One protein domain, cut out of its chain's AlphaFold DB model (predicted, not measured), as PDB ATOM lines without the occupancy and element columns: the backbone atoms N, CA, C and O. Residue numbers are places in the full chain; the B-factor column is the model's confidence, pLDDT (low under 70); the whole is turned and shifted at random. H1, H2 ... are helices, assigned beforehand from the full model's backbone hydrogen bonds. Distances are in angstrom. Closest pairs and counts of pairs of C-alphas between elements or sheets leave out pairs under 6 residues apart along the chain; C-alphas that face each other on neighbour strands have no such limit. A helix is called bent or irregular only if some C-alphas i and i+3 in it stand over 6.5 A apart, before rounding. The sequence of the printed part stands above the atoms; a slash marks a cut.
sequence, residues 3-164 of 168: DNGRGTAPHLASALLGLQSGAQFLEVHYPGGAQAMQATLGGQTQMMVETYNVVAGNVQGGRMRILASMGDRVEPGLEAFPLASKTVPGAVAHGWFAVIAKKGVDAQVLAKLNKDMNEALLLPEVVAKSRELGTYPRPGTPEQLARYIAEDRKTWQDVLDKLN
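AT A GLANCE: This is residues 3 to 164 of the 168 residues of an uncharacterized protein of Variovorax sp (UniProt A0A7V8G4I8). The model is a loop-rich lobe joined to an open frame of helices: H1, H2, H3 and residues 61 to 93 make the lobe, and H5, H4 and H6 form three sides of the frame, with H4 at the far end from the lobe. The chain crosses from lobe to frame in residues 94 to 102, and H6, the longest helix, runs back so that residues near its end meet H1. The printed part has 162 residues with six named helices, H1 to H6 in order along the chain, and no named strand. Its class is all helix, though under half of the residues, 76 of 162, are in named elements. The whole is compact, with a radius of gyration of the C-alphas of 17.5 A and spans of 53 by 38 by 31 A.

IN THESE COORDINATES: H6, residues 142 to 162, is 30.5 A from first to last C-alpha and runs from C-alpha 142 at (35.112, -28.001, -122.322) to C-alpha 162 at (55.993, -44.802, -107.770). H4 is residues 107 to 121, 20.9 A long, and H5 is residues 124 to 132, 12.5 A long. H1, residues 9 to 21, begins with C-alpha 9 at (47.548, -31.810, -103.755) and is 18.0 A long. H2 is residues 33 to 41, 12.1 A, and H3 is residues 52 to 60, 11.2 A. H3 is irregular: C-alphas 54 and 57 are 7.6 A apart.

HOW THE PARTS SIT: H6 and H1 only just touch, with 3 pairs of C-alphas within 8 A, through residues 159 to 160 of H6 and 12 to 16 of H1. Their closest C-alphas, those of Val 159 and Leu 16, are 6.8 A apart, and the helices run the same way at a steep tilt of 56 degrees. H6 and H4 are close but not clearly touching, about perpendicular at 77 degrees; their closest C-alphas are those of Pro 142 and Asn 114, 7.3 A apart. H4 and H5 are also close but not clearly touching, with C-alphas 121 and 127 the closest at 6.7 A. H5 and H3 are close but not clearly touching, their closest C-alphas, those of Glu 132 and Asn 53, 7.6 A apart. H3 and H2 touch, with the C-alphas of Val 54 and Gly 33 closest at 6.5 A; they run the same way at a shallow tilt of 33 degrees, only just short of steep. Among the pairs that are apart are H1 and H2, H1 and H3, and H5 and H6. Every O i to N i+4 pair is within hydrogen-bond range in H1, H2, H4, H5 and H6; in H3, 3 of 5 are.

THE WHOLE: The C-alphas of Gly 43 and Gln 108 are the two farthest apart, 53.7 A. Residues 103 to 109, of which 107 to 109 belong to H4, stand free. The links from H1 to H2, 11 residues, and from H3 to H4, 46 residues, are long; the link from H4 to H5 is tight. The printed part has no cut, its mean pLDDT is 93.8, and no printed residue is under 70.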
ATOM      1  N   ASP A   3      51.723 -30.890 -94.433       92.69
ATOM      2  CA  ASP A   3      50.704 -30.826 -95.476       92.69
ATOM      3  C   ASP A   3      49.294 -30.835 -94.853       92.69
ATOM      4  O   ASP A   3      49.127 -30.872 -93.629       92.69
ATOM      5  N   ASN A   4      48.266 -30.770 -95.697       90.81
ATOM      6  CA  ASN A   4      46.869 -30.694 -95.273       90.81
ATOM      7  C   ASN A   4      46.066 -31.993 -95.471       90.81
ATOM      8  O   ASN A   4      44.841 -31.940 -95.587       90.81
ATOM      9  N   GLY A   5      46.736 -33.146 -95.509       89.62
ATOM     10  CA  GLY A   5      46.095 -34.457 -95.514       89.62
ATOM     11  C   GLY A   5      46.675 -35.429 -96.535       89.62
ATOM     12  O   GLY A   5      47.134 -35.059 -97.614       89.62
ATOM     13  N   ARG A   6      46.569 -36.724 -96.235       88.44
ATOM     14  CA  ARG A   6      46.953 -37.777 -97.172       88.44
ATOM     15  C   ARG A   6      46.129 -37.677 -98.463       88.44
ATOM     16  O   ARG A   6      44.909 -37.561 -98.446       88.44
ATOM     17  N   GLY A   7      46.823 -37.747 -99.593       86.94
ATOM     18  CA  GLY A   7      46.234 -37.712-100.937       86.94
ATOM     19  C   GLY A   7      45.815 -36.324-101.435       86.94
ATOM     20  O   GLY A   7      45.354 -36.213-102.570       86.94
ATOM     21  N   THR A   8      45.988 -35.264-100.642       89.75
ATOM     22  CA  THR A   8      45.732 -33.896-101.109       89.75
ATOM     23  C   THR A   8      46.836 -33.414-102.051       89.75
ATOM     24  O   THR A   8      47.949 -33.945-102.060       89.75
ATOM     25  N   ALA A   9      46.554 -32.374-102.842       90.12
ATOM     26  CA  ALA A   9      47.548 -31.810-103.755       90.12
ATOM     27  C   ALA A   9      48.852 -31.372-103.045       90.12
ATOM     28  O   ALA A   9      49.917 -31.701-103.564       90.12
ATOM     29  N   PRO A  10      48.830 -30.721-101.860       93.12
ATOM     30  CA  PRO A  10      50.054 -30.408-101.117       93.12
ATOM     31  C   PRO A  10      50.865 -31.630-100.677       93.12
ATOM     32  O   PRO A  10      52.083 -31.634-100.848       93.12
ATOM     33  N   HIS A  11      50.206 -32.686-100.190       92.69
ATOM     34  CA  HIS A  11      50.879 -33.941 -99.856       92.69
ATOM     35  C   HIS A  11      51.548 -34.558-101.091       92.69
ATOM     36  O   HIS A  11      52.730 -34.894-101.064       92.69
ATOM     37  N   LEU A  12      50.816 -34.664-102.205       92.56
ATOM     38  CA  LEU A  12      51.361 -35.241-103.436       92.56
ATOM     39  C   LEU A  12      52.491 -34.384-104.027       92.56
ATOM     40  O   LEU A  12      53.460 -34.933-104.546       92.56
ATOM     41  N   ALA A  13      52.407 -33.059-103.915       94.25
ATOM     42  CA  ALA A  13      53.467 -32.146-104.329       94.25
ATOM     43  C   ALA A  13      54.728 -32.293-103.457       94.25
ATOM     44  O   ALA A  13      55.831 -32.362-104.000       94.25
ATOM     45  N   SER A  14      54.579 -32.416-102.133       93.81
ATOM     46  CA  SER A  14      55.697 -32.720-101.232       93.81
ATOM     47  C   SER A  14      56.368 -34.045-101.591       93.81
ATOM     48  O   SER A  14      57.586 -34.125-101.778       93.81
ATOM     49  N   ALA A  15      55.560 -35.083-101.791       92.75
ATOM     50  CA  ALA A  15      56.062 -36.409-102.103       92.75
ATOM     51  C   ALA A  15      56.748 -36.454-103.486       92.75
ATOM     52  O   ALA A  15      57.800 -37.077-103.636       92.75
ATOM     53  N   LEU A  16      56.222 -35.723-104.480       94.19
ATOM     54  CA  LEU A  16      56.874 -35.518-105.776       94.19
ATOM     55  C   LEU A  16      58.218 -34.793-105.625       94.19
ATOM     56  O   LEU A  16      59.197 -35.192-106.254       94.19
ATOM     57  N   LEU A  17      58.295 -33.749-104.797       95.50
ATOM     58  CA  LEU A  17      59.553 -33.046-104.537       95.50
ATOM     59  C   LEU A  17      60.595 -33.992-103.926       95.50
ATOM     60  O   LEU A  17      61.747 -33.989-104.366       95.50
ATOM     61  N   GLY A  18      60.200 -34.820-102.956       94.31
ATOM     62  CA  GLY A  18      61.067 -35.843-102.365       94.31
ATOM     63  C   GLY A  18      61.557 -36.846-103.411       94.31
ATOM     64  O   GLY A  18      62.759 -37.063-103.547       94.31
ATOM     65  N   LEU A  19      60.638 -37.360-104.236       93.31
ATOM     66  CA  LEU A  19      60.943 -38.299-105.318       93.31
ATOM     67  C   LEU A  19      61.976 -37.747-106.307       93.31
ATOM     68  O   LEU A  19      62.920 -38.450-106.659       93.31
ATOM     69  N   GLN A  20      61.803 -36.502-106.759       95.38
ATOM     70  CA  GLN A  20      62.658 -35.911-107.793       95.38
ATOM     71  C   GLN A  20      63.999 -35.413-107.249       95.38
ATOM     72  O   GLN A  20      64.997 -35.407-107.965       95.38
ATOM     73  N   SER A  21      64.041 -34.988-105.984       95.88
ATOM     74  CA  SER A  21      65.280 -34.522-105.347       95.88
ATOM     75  C   SER A  21      66.111 -35.649-104.732       95.88
ATOM     76  O   SER A  21      67.283 -35.436-104.426       95.88
ATOM     77  N   GLY A  22      65.516 -36.825-104.507       94.50
ATOM     78  CA  GLY A  22      66.103 -37.894-103.697       94.50
ATOM     79  C   GLY A  22      66.097 -37.596-102.192       94.50
ATOM     80  O   GLY A  22      66.643 -38.378-101.413       94.50
ATOM     81  N   ALA A  23      65.501 -36.478-101.767       94.19
ATOM     82  CA  ALA A  23      65.362 -36.138-100.361       94.19
ATOM     83  C   ALA A  23      64.278 -36.993 -99.696       94.19
ATOM     84  O   ALA A  23      63.256 -37.329-100.292       94.19
ATOM     85  N   GLN A  24      64.486 -37.298 -98.418       91.31
ATOM     86  CA  GLN A  24      63.493 -37.970 -97.591       91.31
ATOM     87  C   GLN A  24      62.827 -36.948 -96.676       91.31
ATOM     88  O   GLN A  24      63.490 -36.303 -95.860       91.31
ATOM     89  N   PHE A  25      61.510 -36.814 -96.805       91.94
ATOM     90  CA  PHE A  25      60.699 -35.970 -95.938       91.94
ATOM     91  C   PHE A  25      59.827 -36.844 -95.043       91.94
ATOM     92  O   PHE A  25      59.137 -37.745 -95.511       91.94
ATOM     93  N   LEU A  26      59.848 -36.568 -93.739       93.06
ATOM     94  CA  LEU A  26      58.843 -37.100 -92.824       93.06
ATOM     95  C   LEU A  26      57.582 -36.241 -92.948       93.06
ATOM     96  O   LEU A  26      57.587 -35.106 -92.468       93.06
ATOM     97  N   GLU A  27      56.542 -36.745 -93.608       92.50
ATOM     98  CA  GLU A  27      55.269 -36.031 -93.755       92.50
ATOM     99  C   GLU A  27      54.472 -36.005 -92.450       92.50
ATOM    100  O   GLU A  27      54.415 -36.989 -91.711       92.50
ATOM    101  N   VAL A  28      53.852 -34.860 -92.173       95.25
ATOM    102  CA  VAL A  28      52.946 -34.663 -91.041       95.25
ATOM    103  C   VAL A  28      51.655 -34.055 -91.573       95.25
ATOM    104  O   VAL A  28      51.627 -32.891 -91.976       95.25
ATOM    105  N   HIS A  29      50.594 -34.859 -91.557       94.94
ATOM    106  CA  HIS A  29      49.282 -34.481 -92.071       94.94
ATOM    107  C   HIS A  29      48.485 -33.696 -91.029       94.94
ATOM    108  O   HIS A  29      48.251 -34.179 -89.919       94.94
ATOM    109  N   TYR A  30      48.013 -32.510 -91.405       95.38
ATOM    110  CA  TYR A  30      47.109 -31.705 -90.587       95.38
ATOM    111  C   TYR A  30      45.701 -31.670 -91.198       95.38
ATOM    112  O   TYR A  30      45.563 -31.812 -92.410       95.38
ATOM    113  N   PRO A  31      44.641 -31.397 -90.409       92.88
ATOM    114  CA  PRO A  31      43.266 -31.308 -90.922       92.88
ATOM    115  C   PRO A  31      43.013 -30.192 -91.952       92.88
ATOM    116  O   PRO A  31      41.921 -30.108 -92.510       92.88
ATOM    117  N   GLY A  32      43.974 -29.288 -92.158       93.88
ATOM    118  CA  GLY A  32      43.857 -28.165 -93.080       93.88
ATOM    119  C   GLY A  32      45.149 -27.356 -93.191       93.88
ATOM    120  O   GLY A  32      46.005 -27.390 -92.300       93.88
ATOM    121  N   GLY A  33      45.272 -26.590 -94.279       94.25
ATOM    122  CA  GLY A  33      46.471 -25.795 -94.574       94.25
ATOM    123  C   GLY A  33      46.779 -24.730 -93.517       94.25
ATOM    124  O   GLY A  33      47.941 -24.459 -93.224       94.25
ATOM    125  N   ALA A  34      45.753 -24.169 -92.867       94.75
ATOM    126  CA  ALA A  34      45.946 -23.203 -91.787       94.75
ATOM    127  C   ALA A  34      46.653 -23.834 -90.574       94.75
ATOM    128  O   ALA A  34      47.574 -23.236 -90.022       94.75
ATOM    129  N   GLN A  35      46.265 -25.048 -90.183       96.25
ATOM    130  CA  GLN A  35      46.875 -25.789 -89.080       96.25
ATOM    131  C   GLN A  35      48.302 -26.232 -89.428       96.25
ATOM    132  O   GLN A  35      49.204 -26.032 -88.616       96.25
ATOM    133  N   ALA A  36      48.523 -26.736 -90.649       97.06
ATOM    134  CA  ALA A  36      49.859 -27.067 -91.160       97.06
ATOM    135  C   ALA A  36      50.809 -25.856 -91.123       97.06
ATOM    136  O   ALA A  36      51.970 -25.950 -90.708       97.06
ATOM    137  N   MET A  37      50.294 -24.683 -91.502       97.12
ATOM    138  CA  MET A  37      51.034 -23.428 -91.457       97.12
ATOM    139  C   MET A  37      51.360 -22.998 -90.025       97.12
ATOM    140  O   MET A  37      52.497 -22.615 -89.758       97.12
ATOM    141  N   GLN A  38      50.407 -23.080 -89.090       96.50
ATOM    142  CA  GLN A  38      50.671 -22.756 -87.683       96.50
ATOM    143  C   GLN A  38      51.716 -23.689 -87.065       96.50
ATOM    144  O   GLN A  38      52.599 -23.220 -86.350       96.50
ATOM    145  N   ALA A  39      51.671 -24.985 -87.378       96.81
ATOM    146  CA  ALA A  39      52.676 -25.936 -86.918       96.81
ATOM    147  C   ALA A  39      54.079 -25.608 -87.453       96.81
ATOM    148  O   ALA A  39      55.059 -25.678 -86.708       96.81
ATOM    149  N   THR A  40      54.166 -25.175 -88.714       97.31
ATOM    150  CA  THR A  40      55.432 -24.746 -89.325       97.31
ATOM    151  C   THR A  40      55.955 -23.455 -88.695       97.31
ATOM    152  O   THR A  40      57.118 -23.380 -88.309       97.31
ATOM    153  N   LEU A  41      55.090 -22.455 -88.507       96.94
ATOM    154  CA  LEU A  41      55.428 -21.204 -87.814       96.94
ATOM    155  C   LEU A  41      55.877 -21.437 -86.364       96.94
ATOM    156  O   LEU A  41      56.785 -20.763 -85.885       96.94
ATOM    157  N   GLY A  42      55.250 -22.391 -85.673       96.44
ATOM    158  CA  GLY A  42      55.593 -22.792 -84.308       96.44
ATOM    159  C   GLY A  42      56.814 -23.711 -84.204       96.44
ATOM    160  O   GLY A  42      57.182 -24.090 -83.094       96.44
ATOM    161  N   GLY A  43      57.432 -24.092 -85.327       95.94
ATOM    162  CA  GLY A  43      58.638 -24.923 -85.365       95.94
ATOM    163  C   GLY A  43      58.415 -26.424 -85.148       95.94
ATOM    164  O   GLY A  43      59.390 -27.164 -85.037       95.94
ATOM    165  N   GLN A  44      57.165 -26.898 -85.116       97.00
ATOM    166  CA  GLN A  44      56.861 -28.337 -85.046       97.00
ATOM    167  C   GLN A  44      57.282 -29.052 -86.336       97.00
ATOM    168  O   GLN A  44      57.770 -30.181 -86.307       97.00
ATOM    169  N   THR A  45      57.146 -28.365 -87.469       97.06
ATOM    170  CA  THR A  45      57.655 -28.784 -88.776       97.06
ATOM    171  C   THR A  45      58.562 -27.701 -89.344       97.06
ATOM    172  O   THR A  45      58.305 -26.514 -89.187       97.06
ATOM    173  N   GLN A  46      59.643 -28.090 -90.020       94.75
ATOM    174  CA  GLN A  46      60.638 -27.130 -90.524       94.75
ATOM    175  C   GLN A  46      60.242 -26.521 -91.875       94.75
ATOM    176  O   GLN A  46      60.699 -25.440 -92.236       94.75
ATOM    177  N   MET A  47      59.423 -27.238 -92.644       95.75
ATOM    178  CA  MET A  47      58.985 -26.863 -93.985       95.75
ATOM    179  C   MET A  47      57.561 -27.354 -94.219       95.75
ATOM    180  O   MET A  47      57.125 -28.326 -93.595       95.75
ATOM    181  N   MET A  48      56.893 -26.730 -95.181       95.38
ATOM    182  CA  MET A  48      55.609 -27.159 -95.716       95.38
ATOM    183  C   MET A  48      55.575 -26.942 -97.225       95.38
ATOM    184  O   MET A  48      56.245 -26.038 -97.734       95.38
ATOM    185  N   VAL A  49      54.762 -27.733 -97.913       93.94
ATOM    186  CA  VAL A  49      54.302 -27.439 -99.272       93.94
ATOM    187  C   VAL A  49      52.834 -27.072 -99.164       93.94
ATOM    188  O   VAL A  49      52.086 -27.751 -98.472       93.94
ATOM    189  N   GLU A  50      52.430 -25.968 -99.790       94.00
ATOM    190  CA  GLU A  50      51.044 -25.499 -99.762       94.00
ATOM    191  C   GLU A  50      50.781 -24.475-100.875       94.00
ATOM    192  O   GLU A  50      51.713 -23.910-101.459       94.00
ATOM    193  N   THR A  51      49.507 -24.225-101.170       91.81
ATOM    194  CA  THR A  51      49.069 -23.199-102.113       91.81
ATOM    195  C   THR A  51      49.355 -21.779-101.605       91.81
ATOM    196  O   THR A  51      49.290 -21.473-100.412       91.81
ATOM    197  N   TYR A  52      49.649 -20.869-102.540       91.75
ATOM    198  CA  TYR A  52      50.082 -19.505-102.220       91.75
ATOM    199  C   TYR A  52      49.081 -18.736-101.346       91.75
ATOM    200  O   TYR A  52      49.489 -18.101-100.378       91.75
ATOM    201  N   ASN A  53      47.776 -18.837-101.619       90.31
ATOM    202  CA  ASN A  53      46.728 -18.156-100.847       90.31
ATOM    203  C   ASN A  53      46.746 -18.480 -99.344       90.31
ATOM    204  O   ASN A  53      46.333 -17.640 -98.548       90.31
ATOM    205  N   VAL A  54      47.210 -19.668 -98.942       93.12
ATOM    206  CA  VAL A  54      47.302 -20.039 -97.522       93.12
ATOM    207  C   VAL A  54      48.466 -19.313 -96.850       93.12
ATOM    208  O   VAL A  54      48.331 -18.838 -95.723       93.12
ATOM    209  N   VAL A  55      49.602 -19.190 -97.542       93.75
ATOM    210  CA  VAL A  55      50.852 -18.674 -96.962       93.75
ATOM    211  C   VAL A  55      51.085 -17.183 -97.215       93.75
ATOM    212  O   VAL A  55      51.867 -16.565 -96.490       93.75
ATOM    213  N   ALA A  56      50.401 -16.580 -98.193       91.88
ATOM    214  CA  ALA A  56      50.676 -15.236 -98.707       91.88
ATOM    215  C   ALA A  56      50.784 -14.170 -97.606       91.88
ATOM    216  O   ALA A  56      51.781 -13.454 -97.539       91.88
ATOM    217  N   GLY A  57      49.815 -14.107 -96.687       92.88
ATOM    218  CA  GLY A  57      49.829 -13.116 -95.604       92.88
ATOM    219  C   GLY A  57      51.002 -13.287 -94.629       92.88
ATOM    220  O   GLY A  57      51.551 -12.308 -94.127       92.88
ATOM    221  N   ASN A  58      51.438 -14.525 -94.375       95.25
ATOM    222  CA  ASN A  58      52.600 -14.798 -93.524       95.25
ATOM    223  C   ASN A  58      53.925 -14.498 -94.226       95.25
ATOM    224  O   ASN A  58      54.865 -14.047 -93.573       95.25
ATOM    225  N   VAL A  59      53.982 -14.714 -95.539       94.12
ATOM    226  CA  VAL A  59      55.136 -14.364 -96.372       94.12
ATOM    227  C   VAL A  59      55.289 -12.846 -96.457       94.12
ATOM    228  O   VAL A  59      56.367 -12.326 -96.190       94.12
ATOM    229  N   GLN A  60      54.200 -12.122 -96.726       91.31
ATOM    230  CA  GLN A  60      54.185 -10.654 -96.748       91.31
ATOM    231  C   GLN A  60      54.538 -10.049 -95.384       91.31
ATOM    232  O   GLN A  60      55.269  -9.067 -95.314       91.31
ATOM    233  N   GLY A  61      54.066 -10.661 -94.294       94.69
ATOM    234  CA  GLY A  61      54.411 -10.259 -92.931       94.69
ATOM    235  C   GLY A  61      55.818 -10.664 -92.474       94.69
ATOM    236  O   GLY A  61      56.136 -10.470 -91.305       94.69
ATOM    237  N   GLY A  62      56.639 -11.276 -93.339       95.19
ATOM    238  CA  GLY A  62      58.013 -11.682 -93.020       95.19
ATOM    239  C   GLY A  62      58.133 -12.845 -92.027       95.19
ATOM    240  O   GLY A  62      59.225 -13.123 -91.539       95.19
ATOM    241  N   ARG A  63      57.028 -13.534 -91.717       95.69
ATOM    242  CA  ARG A  63      56.996 -14.675 -90.783       95.69
ATOM    243  C   ARG A  63      57.335 -15.999 -91.460       95.69
ATOM    244  O   ARG A  63      57.728 -16.948 -90.793       95.69
ATOM    245  N   MET A  64      57.177 -16.063 -92.779       95.81
ATOM    246  CA  MET A  64      57.561 -17.203 -93.605       95.81
ATOM    247  C   MET A  64      58.324 -16.740 -94.837       95.81
ATOM    248  O   MET A  64      58.172 -15.613 -95.301       95.81
ATOM    249  N   ARG A  65      59.113 -17.648 -95.407       95.12
ATOM    250  CA  ARG A  65      59.820 -17.429 -96.665       95.12
ATOM    251  C   ARG A  65      59.481 -18.551 -97.635       95.12
ATOM    252  O   ARG A  65      59.651 -19.719 -97.298       95.12
ATOM    253  N   ILE A  66      59.053 -18.189 -98.841       95.81
ATOM    254  CA  ILE A  66      58.900 -19.143 -99.943       95.81
ATOM    255  C   ILE A  66      60.294 -19.496-100.462       95.81
ATOM    256  O   ILE A  66      61.074 -18.608-100.804       95.81
ATOM    257  N   LEU A  67      60.611 -20.790-100.493       95.62
ATOM    258  CA  LEU A  67      61.892 -21.286-101.005       95.62
ATOM    259  C   LEU A  67      61.872 -21.418-102.529       95.62
ATOM    260  O   LEU A  67      62.829 -21.028-103.190       95.62
ATOM    261  N   ALA A  68      60.779 -21.952-103.070       95.62
ATOM    262  CA  ALA A  68      60.542 -22.086-104.498       95.62
ATOM    263  C   ALA A  68      59.041 -22.261-104.777       95.62
ATOM    264  O   ALA A  68      58.298 -22.752-103.929       95.62
ATOM    265  N   SER A  69      58.615 -21.891-105.981       94.88
ATOM    266  CA  SER A  69      57.326 -22.272-106.556       94.88
ATOM    267  C   SER A  69      57.471 -23.597-107.304       94.88
ATOM    268  O   SER A  69      58.430 -23.783-108.051       94.88
ATOM    269  N   MET A  70      56.506 -24.506-107.156       95.19
ATOM    270  CA  MET A  70      56.432 -25.738-107.957       95.19
ATOM    271  C   MET A  70      55.669 -25.540-109.284       95.19
ATOM    272  O   MET A  70      55.333 -26.508-109.960       95.19
ATOM    273  N   GLY A  71      55.401 -24.287-109.673       92.94
ATOM    274  CA  GLY A  71      54.866 -23.924-110.986       92.94
ATOM    275  C   GLY A  71      55.743 -24.391-112.156       92.94
ATOM    276  O   GLY A  71      56.952 -24.580-112.020       92.94
ATOM    277  N   ASP A  72      55.132 -24.556-113.329       92.25
ATOM    278  CA  ASP A  72      55.805 -24.880-114.594       92.25
ATOM    279  C   ASP A  72      56.426 -23.627-115.220       92.25
ATOM    280  O   ASP A  72      57.355 -23.702-116.024       92.25
ATOM    281  N   ARG A  73      55.935 -22.460-114.803       93.00
ATOM    282  CA  ARG A  73      56.396 -21.141-115.210       93.00
ATOM    283  C   ARG A  73      56.300 -20.147-114.064       93.00
ATOM    284  O   ARG A  73      55.591 -20.353-113.080       93.00
ATOM    285  N   VAL A  74      57.020 -19.042-114.225       93.31
ATOM    286  CA  VAL A  74      56.879 -17.874-113.356       93.31
ATOM    287  C   VAL A  74      55.561 -17.202-113.709       93.31
ATOM    288  O   VAL A  74      55.363 -16.798-114.855       93.31
ATOM    289  N   GLU A  75      54.663 -17.115-112.737       91.75
ATOM    290  CA  GLU A  75      53.385 -16.442-112.919       91.75
ATOM    291  C   GLU A  75      53.474 -14.965-112.478       91.75
ATOM    292  O   GLU A  75      54.259 -14.640-111.577       91.75
ATOM    293  N   PRO A  76      52.680 -14.056-113.081       90.81
ATOM    294  CA  PRO A  76      52.711 -12.635-112.742       90.81
ATOM    295  C   PRO A  76      52.448 -12.363-111.256       90.81
ATOM    296  O   PRO A  76      51.458 -12.847-110.699       90.81
ATOM    297  N   GLY A  77      53.295 -11.554-110.625       88.12
ATOM    298  CA  GLY A  77      53.235 -11.237-109.193       88.12
ATOM    299  C   GLY A  77      53.954 -12.239-108.282       88.12
ATOM    300  O   GLY A  77      53.978 -12.038-107.068       88.12
ATOM    301  N   LEU A  78      54.538 -13.306-108.838       90.06
ATOM    302  CA  LEU A  78      55.318 -14.318-108.115       90.06
ATOM    303  C   LEU A  78      56.776 -14.386-108.603       90.06
ATOM    304  O   LEU A  78      57.476 -15.362-108.340       90.06
ATOM    305  N   GLU A  79      57.264 -13.351-109.290       93.56
ATOM    306  CA  GLU A  79      58.593 -13.302-109.918       93.56
ATOM    307  C   GLU A  79      59.744 -13.408-108.912       93.56
ATOM    308  O   GLU A  79      60.838 -13.854-109.258       93.56
ATOM    309  N   ALA A  80      59.496 -13.024-107.659       92.44
ATOM    310  CA  ALA A  80      60.460 -13.144-106.572       92.44
ATOM    311  C   ALA A  80      60.748 -14.604-106.178       92.44
ATOM    312  O   ALA A  80      61.748 -14.872-105.510       92.44
ATOM    313  N   PHE A  81      59.884 -15.550-106.562       93.19
ATOM    314  CA  PHE A  81      60.001 -16.949-106.171       93.19
ATOM    315  C   PHE A  81      60.593 -17.773-107.324       93.19
ATOM    316  O   PHE A  81      60.001 -17.844-108.403       93.19
ATOM    317  N   PRO A  82      61.754 -18.425-107.134       95.81
ATOM    318  CA  PRO A  82      62.331 -19.267-108.173       95.81
ATOM    319  C   PRO A  82      61.457 -20.502-108.413       95.81
ATOM    320  O   PRO A  82      60.759 -20.965-107.513       95.81
ATOM    321  N   LEU A  83      61.530 -21.079-109.614       97.00
ATOM    322  CA  LEU A  83      60.890 -22.366-109.888       97.00
ATOM    323  C   LEU A  83      61.736 -23.501-109.314       97.00
ATOM    324  O   LEU A  83      62.935 -23.569-109.588       97.00
ATOM    325  N   ALA A  84      61.106 -24.418-108.580       97.06
ATOM    326  CA  ALA A  84      61.754 -25.603-108.021       97.06
ATOM    327  C   ALA A  84      62.400 -26.453-109.125       97.06
ATOM    328  O   ALA A  84      63.510 -26.954-108.952       97.06
ATOM    329  N   SER A  85      61.760 -26.511-110.298       97.06
ATOM    330  CA  SER A  85      62.236 -27.216-111.493       97.06
ATOM    331  C   SER A  85      63.607 -26.763-112.007       97.06
ATOM    332  O   SER A  85      64.270 -27.531-112.701       97.06
ATOM    333  N   LYS A  86      64.071 -25.554-111.649       96.44
ATOM    334  CA  LYS A  86      65.422 -25.074-111.996       96.44
ATOM    335  C   LYS A  86      66.531 -25.789-111.224       96.44
ATOM    336  O   LYS A  86      67.664 -25.812-111.694       96.44
ATOM    337  N   THR A  87      66.224 -26.335-110.050       96.06
ATOM    338  CA  THR A  87      67.192 -27.032-109.188       96.06
ATOM    339  C   THR A  87      66.871 -28.516-109.067       96.06
ATOM    340  O   THR A  87      67.782 -29.334-109.012       96.06
ATOM    341  N   VAL A  88      65.587 -28.868-109.064       97.12
ATOM    342  CA  VAL A  88      65.088 -30.241-108.989       97.12
ATOM    343  C   VAL A  88      64.243 -30.508-110.240       97.12
ATOM    344  O   VAL A  88      63.041 -30.228-110.237       97.12
ATOM    345  N   PRO A  89      64.842 -30.995-111.343       96.06
ATOM    346  CA  PRO A  89      64.112 -31.273-112.577       96.06
ATOM    347  C   PRO A  89      62.891 -32.168-112.330       96.06
ATOM    348  O   PRO A  89      62.969 -33.157-111.610       96.06
ATOM    349  N   GLY A  90      61.745 -31.814-112.913       92.38
ATOM    350  CA  GLY A  90      60.495 -32.560-112.730       92.38
ATOM    351  C   GLY A  90      59.741 -32.277-111.423       92.38
ATOM    352  O   GLY A  90      58.644 -32.807-111.256       92.38
ATOM    353  N   ALA A  91      60.256 -31.427-110.523       95.19
ATOM    354  CA  ALA A  91      59.521 -30.939-109.349       95.19
ATOM    355  C   ALA A  91      58.488 -29.871-109.747       95.19
ATOM    356  O   ALA A  91      58.639 -28.680-109.465       95.19
ATOM    357  N   VAL A  92      57.459 -30.318-110.461       94.25
ATOM    358  CA  VAL A  92      56.425 -29.491-111.080       94.25
ATOM    359  C   VAL A  92      55.066 -29.997-110.602       94.25
ATOM    360  O   VAL A  92      54.688 -31.128-110.891       94.25
ATOM    361  N   ALA A  93      54.349 -29.170-109.845       92.50
ATOM    362  CA  ALA A  93      53.031 -29.475-109.302       92.50
ATOM    363  C   ALA A  93      52.155 -28.215-109.309       92.50
ATOM    364  O   ALA A  93      52.571 -27.150-108.842       92.50
ATOM    365  N   HIS A  94      50.933 -28.328-109.830       84.25
ATOM    366  CA  HIS A  94      49.984 -27.215-109.912       84.25
ATOM    367  C   HIS A  94      48.664 -27.612-109.272       84.25
ATOM    368  O   HIS A  94      48.049 -28.596-109.670       84.25
ATOM    369  N   GLY A  95      48.205 -26.812-108.314       85.56
ATOM    370  CA  GLY A  95      46.807 -26.837-107.906       85.56
ATOM    371  C   GLY A  95      45.965 -26.087-108.934       85.56
ATOM    372  O   GLY A  95      46.342 -24.996-109.369       85.56
ATOM    373  N   TRP A  96      44.828 -26.651-109.320       89.88
ATOM    374  CA  TRP A  96      43.897 -26.020-110.246       89.88
ATOM    375  C   TRP A  96      42.455 -26.258-109.803       89.88
ATOM    376  O   TRP A  96      42.144 -27.197-109.073       89.88
ATOM    377  N   PHE A  97      41.572 -25.373-110.253       90.94
ATOM    378  CA  PHE A  97      40.136 -25.457-110.024       90.94
ATOM    379  C   PHE A  97      39.425 -25.446-111.368       90.94
ATOM    380  O   PHE A  97      39.879 -24.795-112.311       90.94
ATOM    381  N   ALA A  98      38.290 -26.131-111.449       94.19
ATOM    382  CA  ALA A  98      37.423 -26.056-112.611       94.19
ATOM    383  C   ALA A  98      35.953 -26.105-112.219       94.19
ATOM    384  O   ALA A  98      35.576 -26.660-111.186       94.19
ATOM    385  N   VAL A  99      35.122 -25.553-113.097       93.81
ATOM    386  CA  VAL A  99      33.670 -25.683-113.024       93.81
ATOM    387  C   VAL A  99      33.261 -26.861-113.893       93.81
ATOM    388  O   VAL A  99      33.519 -26.876-115.096       93.81
ATOM    389  N   ILE A 100      32.626 -27.856-113.278       93.94
ATOM    390  CA  ILE A 100      32.192 -29.081-113.946       93.94
ATOM    391  C   ILE A 100      30.668 -29.145-113.912       93.94
ATOM    392  O   ILE A 100      30.051 -29.065-112.851       93.94
ATOM    393  N   ALA A 101      30.056 -29.302-115.082       92.44
ATOM    394  CA  ALA A 101      28.624 -29.529-115.203       92.44
ATOM    395  C   ALA A 101      28.287 -31.021-115.035       92.44
ATOM    396  O   ALA A 101      29.090 -31.905-115.345       92.44
ATOM    397  N   LYS A 102      27.067 -31.318-114.575       93.75
ATOM    398  CA  LYS A 102      26.569 -32.698-114.494       93.75
ATOM    399  C   LYS A 102      26.496 -33.323-115.895       93.75
ATOM    400  O   LYS A 102      26.177 -32.655-116.876       93.75
ATOM    401  N   LYS A 103      26.720 -34.637-115.987       93.56
ATOM    402  CA  LYS A 103      26.486 -35.400-117.223       93.56
ATOM    403  C   LYS A 103      25.043 -35.206-117.716       93.56
ATOM    404  O   LYS A 103      24.106 -35.339-116.931       93.56
ATOM    405  N   GLY A 104      24.885 -34.964-119.018       93.44
ATOM    406  CA  GLY A 104      23.581 -34.838-119.678       93.44
ATOM    407  C   GLY A 104      22.999 -33.422-119.709       93.44
ATOM    408  O   GLY A 104      21.850 -33.269-120.104       93.44
ATOM    409  N   VAL A 105      23.760 -32.399-119.304       95.12
ATOM    410  CA  VAL A 105      23.383 -31.001-119.563       95.12
ATOM    411  C   VAL A 105      23.278 -30.770-121.073       95.12
ATOM    412  O   VAL A 105      24.127 -31.240-121.832       95.12
ATOM    413  N   ASP A 106      22.231 -30.057-121.489       96.38
ATOM    414  CA  ASP A 106      21.998 -29.697-122.886       96.38
ATOM    415  C   ASP A 106      23.195 -28.932-123.482       96.38
ATOM    416  O   ASP A 106      23.802 -28.079-122.827       96.38
ATOM    417  N   ALA A 107      23.533 -29.231-124.737       94.44
ATOM    418  CA  ALA A 107      24.721 -28.686-125.388       94.44
ATOM    419  C   ALA A 107      24.672 -27.156-125.540       94.44
ATOM    420  O   ALA A 107      25.705 -26.501-125.401       94.44
ATOM    421  N   GLN A 108      23.494 -26.571-125.780       96.12
ATOM    422  CA  GLN A 108      23.347 -25.118-125.893       96.12
ATOM    423  C   GLN A 108      23.529 -24.446-124.530       96.12
ATOM    424  O   GLN A 108      24.187 -23.409-124.434       96.12
ATOM    425  N   VAL A 109      23.010 -25.063-123.464       96.44
ATOM    426  CA  VAL A 109      23.214 -24.588-122.087       96.44
ATOM    427  C   VAL A 109      24.691 -24.659-121.705       96.44
ATOM    428  O   VAL A 109      25.229 -23.690-121.172       96.44
ATOM    429  N   LEU A 110      25.369 -25.766-122.015       95.69
ATOM    430  CA  LEU A 110      26.797 -25.921-121.732       95.69
ATOM    431  C   LEU A 110      27.642 -24.892-122.493       95.69
ATOM    432  O   LEU A 110      28.541 -24.290-121.907       95.69
ATOM    433  N   ALA A 111      27.332 -24.657-123.770       96.06
ATOM    434  CA  ALA A 111      28.013 -23.653-124.583       96.06
ATOM    435  C   ALA A 111      27.825 -22.241-124.013       96.06
ATOM    436  O   ALA A 111      28.789 -21.481-123.918       96.06
ATOM    437  N   LYS A 112      26.604 -21.903-123.574       96.88
ATOM    438  CA  LYS A 112      26.334 -20.618-122.927       96.88
ATOM    439  C   LYS A 112      27.098 -20.468-121.609       96.88
ATOM    440  O   LYS A 112      27.753 -19.451-121.419       96.88
ATOM    441  N   LEU A 113      27.069 -21.477-120.738       96.00
ATOM    442  CA  LEU A 113      27.809 -21.453-119.473       96.00
ATOM    443  C   LEU A 113      29.315 -21.300-119.701       96.00
ATOM    444  O   LEU A 113      29.952 -20.498-119.031       96.00
ATOM    445  N   ASN A 114      29.886 -22.036-120.659       97.50
ATOM    446  CA  ASN A 114      31.303 -21.908-120.988       97.50
ATOM    447  C   ASN A 114      31.645 -20.490-121.468       97.50
ATOM    448  O   ASN A 114      32.625 -19.917-120.996       97.50
ATOM    449  N   LYS A 115      30.822 -19.916-122.354       97.88
ATOM    450  CA  LYS A 115      31.002 -18.544-122.834       97.88
ATOM    451  C   LYS A 115      30.959 -17.539-121.681       97.88
ATOM    452  O   LYS A 115      31.917 -16.790-121.512       97.88
ATOM    453  N   ASP A 116      29.898 -17.566-120.876       97.50
ATOM    454  CA  ASP A 116      29.713 -16.626-119.767       97.50
ATOM    455  C   ASP A 116      30.857 -16.748-118.737       97.50
ATOM    456  O   ASP A 116      31.373 -15.744-118.248       97.50
ATOM    457  N   MET A 117      31.315 -17.973-118.441       96.81
ATOM    458  CA  MET A 117      32.452 -18.211-117.545       96.81
ATOM    459  C   MET A 117      33.770 -17.685-118.117       96.81
ATOM    460  O   MET A 117      34.557 -17.095-117.381       96.81
ATOM    461  N   ASN A 118      34.023 -17.882-119.414       97.75
ATOM    462  CA  ASN A 118      35.224 -17.364-120.066       97.75
ATOM    463  C   ASN A 118      35.252 -15.832-120.049       97.75
ATOM    464  O   ASN A 118      36.302 -15.252-119.787       97.75
ATOM    465  N   GLU A 119      34.110 -15.181-120.277       97.94
ATOM    466  CA  GLU A 119      33.984 -13.724-120.172       97.94
ATOM    467  C   GLU A 119      34.221 -13.250-118.730       97.94
ATOM    468  O   GLU A 119      35.032 -12.351-118.504       97.94
ATOM    469  N   ALA A 120      33.599 -13.902-117.742       97.50
ATOM    470  CA  ALA A 120      33.753 -13.553-116.330       97.50
ATOM    471  C   ALA A 120      35.201 -13.703-115.829       97.50
ATOM    472  O   ALA A 120      35.696 -12.852-115.093       97.50
ATOM    473  N   LEU A 121      35.907 -14.757-116.250       96.81
ATOM    474  CA  LEU A 121      37.307 -15.007-115.884       96.81
ATOM    475  C   LEU A 121      38.278 -13.937-116.401       96.81
ATOM    476  O   LEU A 121      39.393 -13.829-115.888       96.81
ATOM    477  N   LEU A 122      37.870 -13.166-117.410       96.25
ATOM    478  CA  LEU A 122      38.663 -12.101-118.016       96.25
ATOM    479  C   LEU A 122      38.323 -10.709-117.471       96.25
ATOM    480  O   LEU A 122      39.002  -9.744-117.827       96.25
ATOM    481  N   LEU A 123      37.316 -10.590-116.599       98.25
ATOM    482  CA  LEU A 123      36.990  -9.322-115.954       98.25
ATOM    483  C   LEU A 123      38.184  -8.826-115.116       98.25
ATOM    484  O   LEU A 123      38.767  -9.617-114.362       98.25
ATOM    485  N   PRO A 124      38.570  -7.537-115.214       97.44
ATOM    486  CA  PRO A 124      39.758  -7.010-114.540       97.44
ATOM    487  C   PRO A 124      39.792  -7.277-113.032       97.44
ATOM    488  O   PRO A 124      40.835  -7.644-112.495       97.44
ATOM    489  N   GLU A 125      38.658  -7.139-112.350       97.12
ATOM    490  CA  GLU A 125      38.506  -7.387-110.918       97.12
ATOM    491  C   GLU A 125      38.668  -8.868-110.555       97.12
ATOM    492  O   GLU A 125      39.265  -9.187-109.525       97.12
ATOM    493  N   VAL A 126      38.216  -9.782-111.421       96.56
ATOM    494  CA  VAL A 126      38.384 -11.230-111.235       96.56
ATOM    495  C   VAL A 126      39.845 -11.609-111.430       96.56
ATOM    496  O   VAL A 126      40.408 -12.333-110.607       96.56
ATOM    497  N   VAL A 127      40.492 -11.081-112.470       95.88
ATOM    498  CA  VAL A 127      41.924 -11.288-112.717       95.88
ATOM    499  C   VAL A 127      42.756 -10.733-111.561       95.88
ATOM    500  O   VAL A 127      43.644 -11.426-111.065       95.88
ATOM    501  N   ALA A 128      42.463  -9.514-111.098       93.81
ATOM    502  CA  ALA A 128      43.161  -8.893-109.976       93.81
ATOM    503  C   ALA A 128      43.005  -9.724-108.698       93.81
ATOM    504  O   ALA A 128      44.006 -10.082-108.073       93.81
ATOM    505  N   LYS A 129      41.771 -10.119-108.354       92.94
ATOM    506  CA  LYS A 129      41.524 -10.910-107.147       92.94
ATOM    507  C   LYS A 129      42.148 -12.302-107.217       92.94
ATOM    508  O   LYS A 129      42.667 -12.787-106.217       92.94
ATOM    509  N   SER A 130      42.139 -12.929-108.391       93.25
ATOM    510  CA  SER A 130      42.791 -14.227-108.602       93.25
ATOM    511  C   SER A 130      44.298 -14.125-108.350       93.25
ATOM    512  O   SER A 130      44.850 -14.923-107.594       93.25
ATOM    513  N   ARG A 131      44.954 -13.077-108.868       91.75
ATOM    514  CA  ARG A 131      46.392 -12.841-108.642       91.75
ATOM    515  C   ARG A 131      46.737 -12.634-107.169       91.75
ATOM    516  O   ARG A 131      47.746 -13.167-106.720       91.75
ATOM    517  N   GLU A 132      45.902 -11.933-106.398       88.38
ATOM    518  CA  GLU A 132      46.091 -11.815-104.939       88.38
ATOM    519  C   GLU A 132      46.096 -13.181-104.238       88.38
ATOM    520  O   GLU A 132      46.815 -13.382-103.260       88.38
ATOM    521  N   LEU A 133      45.307 -14.127-104.751       88.56
ATOM    522  CA  LEU A 133      45.223 -15.500-104.254       88.56
ATOM    523  C   LEU A 133      46.269 -16.430-104.895       88.56
ATOM    524  O   LEU A 133      46.318 -17.614-104.564       88.56
ATOM    525  N   GLY A 134      47.115 -15.928-105.798       88.88
ATOM    526  CA  GLY A 134      48.078 -16.736-106.549       88.88
ATOM    527  C   GLY A 134      47.420 -17.732-107.505       88.88
ATOM    528  O   GLY A 134      47.995 -18.780-107.792       88.88
ATOM    529  N   THR A 135      46.207 -17.433-107.972       91.62
ATOM    530  CA  THR A 135      45.510 -18.195-109.007       91.62
ATOM    531  C   THR A 135      45.463 -17.397-110.304       91.62
ATOM    532  O   THR A 135      45.402 -16.166-110.320       91.62
ATOM    533  N   TYR A 136      45.508 -18.110-111.426       92.44
ATOM    534  CA  TYR A 136      45.642 -17.506-112.746       92.44
ATOM    535  C   TYR A 136      44.534 -18.043-113.643       92.44
ATOM    536  O   TYR A 136      44.552 -19.234-113.963       92.44
ATOM    537  N   PRO A 137      43.549 -17.204-114.020       94.50
ATOM    538  CA  PRO A 137      42.460 -17.622-114.889       94.50
ATOM    539  C   PRO A 137      42.970 -18.236-116.196       94.50
ATOM    540  O   PRO A 137      43.832 -17.674-116.871       94.50
ATOM    541  N   ARG A 138      42.423 -19.400-116.555       93.31
ATOM    542  CA  ARG A 138      42.730 -20.124-117.796       93.31
ATOM    543  C   ARG A 138      41.417 -20.408-118.543       93.31
ATOM    544  O   ARG A 138      40.890 -21.512-118.412       93.31
ATOM    545  N   PRO A 139      40.845 -19.417-119.257       95.69
ATOM    546  CA  PRO A 139      39.656 -19.646-120.071       95.69
ATOM    547  C   PRO A 139      39.959 -20.654-121.186       95.69
ATOM    548  O   PRO A 139      41.097 -20.771-121.646       95.69
ATOM    549  N   GLY A 140      38.939 -21.381-121.629       96.12
ATOM    550  CA  GLY A 140      39.103 -22.433-122.626       96.12
ATOM    551  C   GLY A 140      37.802 -23.154-122.955       96.12
ATOM    552  O   GLY A 140      36.722 -22.777-122.493       96.12
ATOM    553  N   THR A 141      37.904 -24.202-123.766       96.38
ATOM    554  CA  THR A 141      36.760 -25.034-124.157       96.38
ATOM    555  C   THR A 141      36.562 -26.209-123.189       96.38
ATOM    556  O   THR A 141      37.518 -26.641-122.531       96.38
ATOM    557  N   PRO A 142      35.350 -26.791-123.110       94.75
ATOM    558  CA  PRO A 142      35.112 -28.001-122.322       94.75
ATOM    559  C   PRO A 142      36.030 -29.168-122.719       94.75
ATOM    560  O   PRO A 142      36.473 -29.930-121.862       94.75
ATOM    561  N   GLU A 143      36.371 -29.292-124.004       94.69
ATOM    562  CA  GLU A 143      37.255 -30.340-124.523       94.69
ATOM    563  C   GLU A 143      38.702 -30.136-124.070       94.69
ATOM    564  O   GLU A 143      39.383 -31.110-123.754       94.69
ATOM    565  N   GLN A 144      39.176 -28.887-124.022       96.62
ATOM    566  CA  GLN A 144      40.503 -28.570-123.490       96.62
ATOM    567  C   GLN A 144      40.596 -28.948-122.010       96.62
ATOM    568  O   GLN A 144      41.556 -29.606-121.610       96.62
ATOM    569  N   LEU A 145      39.572 -28.616-121.219       96.38
ATOM    570  CA  LEU A 145      39.505 -29.014-119.813       96.38
ATOM    571  C   LEU A 145      39.444 -30.542-119.655       96.38
ATOM    572  O   LEU A 145      40.148 -31.098-118.817       96.38
ATOM    573  N   ALA A 146      38.655 -31.242-120.473       94.81
ATOM    574  CA  ALA A 146      38.569 -32.701-120.422       94.81
ATOM    575  C   ALA A 146      39.914 -33.384-120.730       94.81
ATOM    576  O   ALA A 146      40.278 -34.349-120.056       94.81
ATOM    577  N   ARG A 147      40.668 -32.871-121.715       96.75
ATOM    578  CA  ARG A 147      42.030 -33.348-122.018       96.75
ATOM    579  C   ARG A 147      42.974 -33.101-120.850       96.75
ATOM    580  O   ARG A 147      43.642 -34.034-120.420       96.75
ATOM    581  N   TYR A 148      42.948 -31.894-120.289       95.31
ATOM    582  CA  TYR A 148      43.774 -31.539-119.139       95.31
ATOM    583  C   TYR A 148      43.509 -32.458-117.938       95.31
ATOM    584  O   TYR A 148      44.446 -32.991-117.358       95.31
ATOM    585  N   ILE A 149      42.240 -32.746-117.625       95.50
ATOM    586  CA  ILE A 149      41.868 -33.691-116.557       95.50
ATOM    587  C   ILE A 149      42.442 -35.092-116.811       95.50
ATOM    588  O   ILE A 149      42.890 -35.758-115.878       95.50
ATOM    589  N   ALA A 150      42.401 -35.568-118.058       95.50
ATOM    590  CA  ALA A 150      42.922 -36.887-118.407       95.50
ATOM    591  C   ALA A 150      44.455 -36.958-118.271       95.50
ATOM    592  O   ALA A 150      44.980 -37.948-117.760       95.50
ATOM    593  N   GLU A 151      45.161 -35.908-118.694       93.75
ATOM    594  CA  GLU A 151      46.621 -35.784-118.592       93.75
ATOM    595  C   GLU A 151      47.088 -35.637-117.136       93.75
ATOM    596  O   GLU A 151      48.018 -36.327-116.707       93.75
ATOM    597  N   ASP A 152      46.402 -34.801-116.355       92.38
ATOM    598  CA  ASP A 152      46.676 -34.591-114.932       92.38
ATOM    599  C   ASP A 152      46.455 -35.888-114.143       92.38
ATOM    600  O   ASP A 152      47.327 -36.322-113.390       92.38
ATOM    601  N   ARG A 153      45.355 -36.607-114.414       92.19
ATOM    602  CA  ARG A 153      45.103 -37.924-113.809       92.19
ATOM    603  C   ARG A 153      46.226 -38.915-114.098       92.19
ATOM    604  O   ARG A 153      46.631 -39.635-113.192       92.19
ATOM    605  N   LYS A 154      46.715 -38.976-115.340       92.00
ATOM    606  CA  LYS A 154      47.818 -39.876-115.701       92.00
ATOM    607  C   LYS A 154      49.086 -39.522-114.924       92.00
ATOM    608  O   LYS A 154      49.718 -40.405-114.357       92.00
ATOM    609  N   THR A 155      49.410 -38.234-114.860       88.38
ATOM    610  CA  THR A 155      50.587 -37.727-114.142       88.38
ATOM    611  C   THR A 155      50.549 -38.123-112.671       88.38
ATOM    612  O   THR A 155      51.513 -38.682-112.152       88.38
ATOM    613  N   TRP A 156      49.422 -37.886-112.001       91.06
ATOM    614  CA  TRP A 156      49.304 -38.197-110.582       91.06
ATOM    615  C   TRP A 156      49.182 -39.693-110.305       91.06
ATOM    616  O   TRP A 156      49.704 -40.137-109.286       91.06
ATOM    617  N   GLN A 157      48.593 -40.487-111.206       90.56
ATOM    618  CA  GLN A 157      48.613 -41.948-111.077       90.56
ATOM    619  C   GLN A 157      50.052 -42.480-111.084       90.56
ATOM    620  O   GLN A 157      50.416 -43.244-110.195       90.56
ATOM    621  N   ASP A 158      50.894 -42.006-112.007       88.00
ATOM    622  CA  ASP A 158      52.302 -42.413-112.069       88.00
ATOM    623  C   ASP A 158      53.061 -42.049-110.776       88.00
ATOM    624  O   ASP A 158      53.933 -42.795-110.327       88.00
ATOM    625  N   VAL A 159      52.746 -40.900-110.167       87.81
ATOM    626  CA  VAL A 159      53.329 -40.469-108.882       87.81
ATOM    627  C   VAL A 159      52.853 -41.361-107.735       87.81
ATOM    628  O   VAL A 159      53.680 -41.834-106.954       87.81
ATOM    629  N   LEU A 160      51.546 -41.620-107.647       90.38
ATOM    630  CA  LEU A 160      50.957 -42.503-106.639       90.38
ATOM    631  C   LEU A 160      51.561 -43.911-106.710       90.38
ATOM    632  O   LEU A 160      51.941 -44.454-105.673       90.38
ATOM    633  N   ASP A 161      51.716 -44.460-107.916       90.12
ATOM    634  CA  ASP A 161      52.273 -45.795-108.141       90.12
ATOM    635  C   ASP A 161      53.751 -45.863-107.731       90.12
ATOM    636  O   ASP A 161      54.149 -46.763-106.988       90.12
ATOM    637  N   LYS A 162      54.566 -44.880-108.143       87.31
ATOM    638  CA  LYS A 162      55.993 -44.802-107.770       87.31
ATOM    639  C   LYS A 162      56.208 -44.671-106.268       87.31
ATOM    640  O   LYS A 162      57.203 -45.167-105.748       87.31
ATOM    641  N   LEU A 163      55.293 -43.991-105.585       84.88
ATOM    642  CA  LEU A 163      55.362 -43.744-104.147       84.88
ATOM    643  C   LEU A 163      54.569 -44.764-103.324       84.88
ATOM    644  O   LEU A 163      54.565 -44.681-102.097       84.88
ATOM    645  N   ASN A 164      53.910 -45.725-103.979       86.31
ATOM    646  CA  ASN A 164      53.035 -46.715-103.351       86.31
ATOM    647  C   ASN A 164      51.995 -46.073-102.401       86.31
ATOM    648  O   ASN A 164      51.678 -46.605-101.333       86.31
TER     649      ASN A 164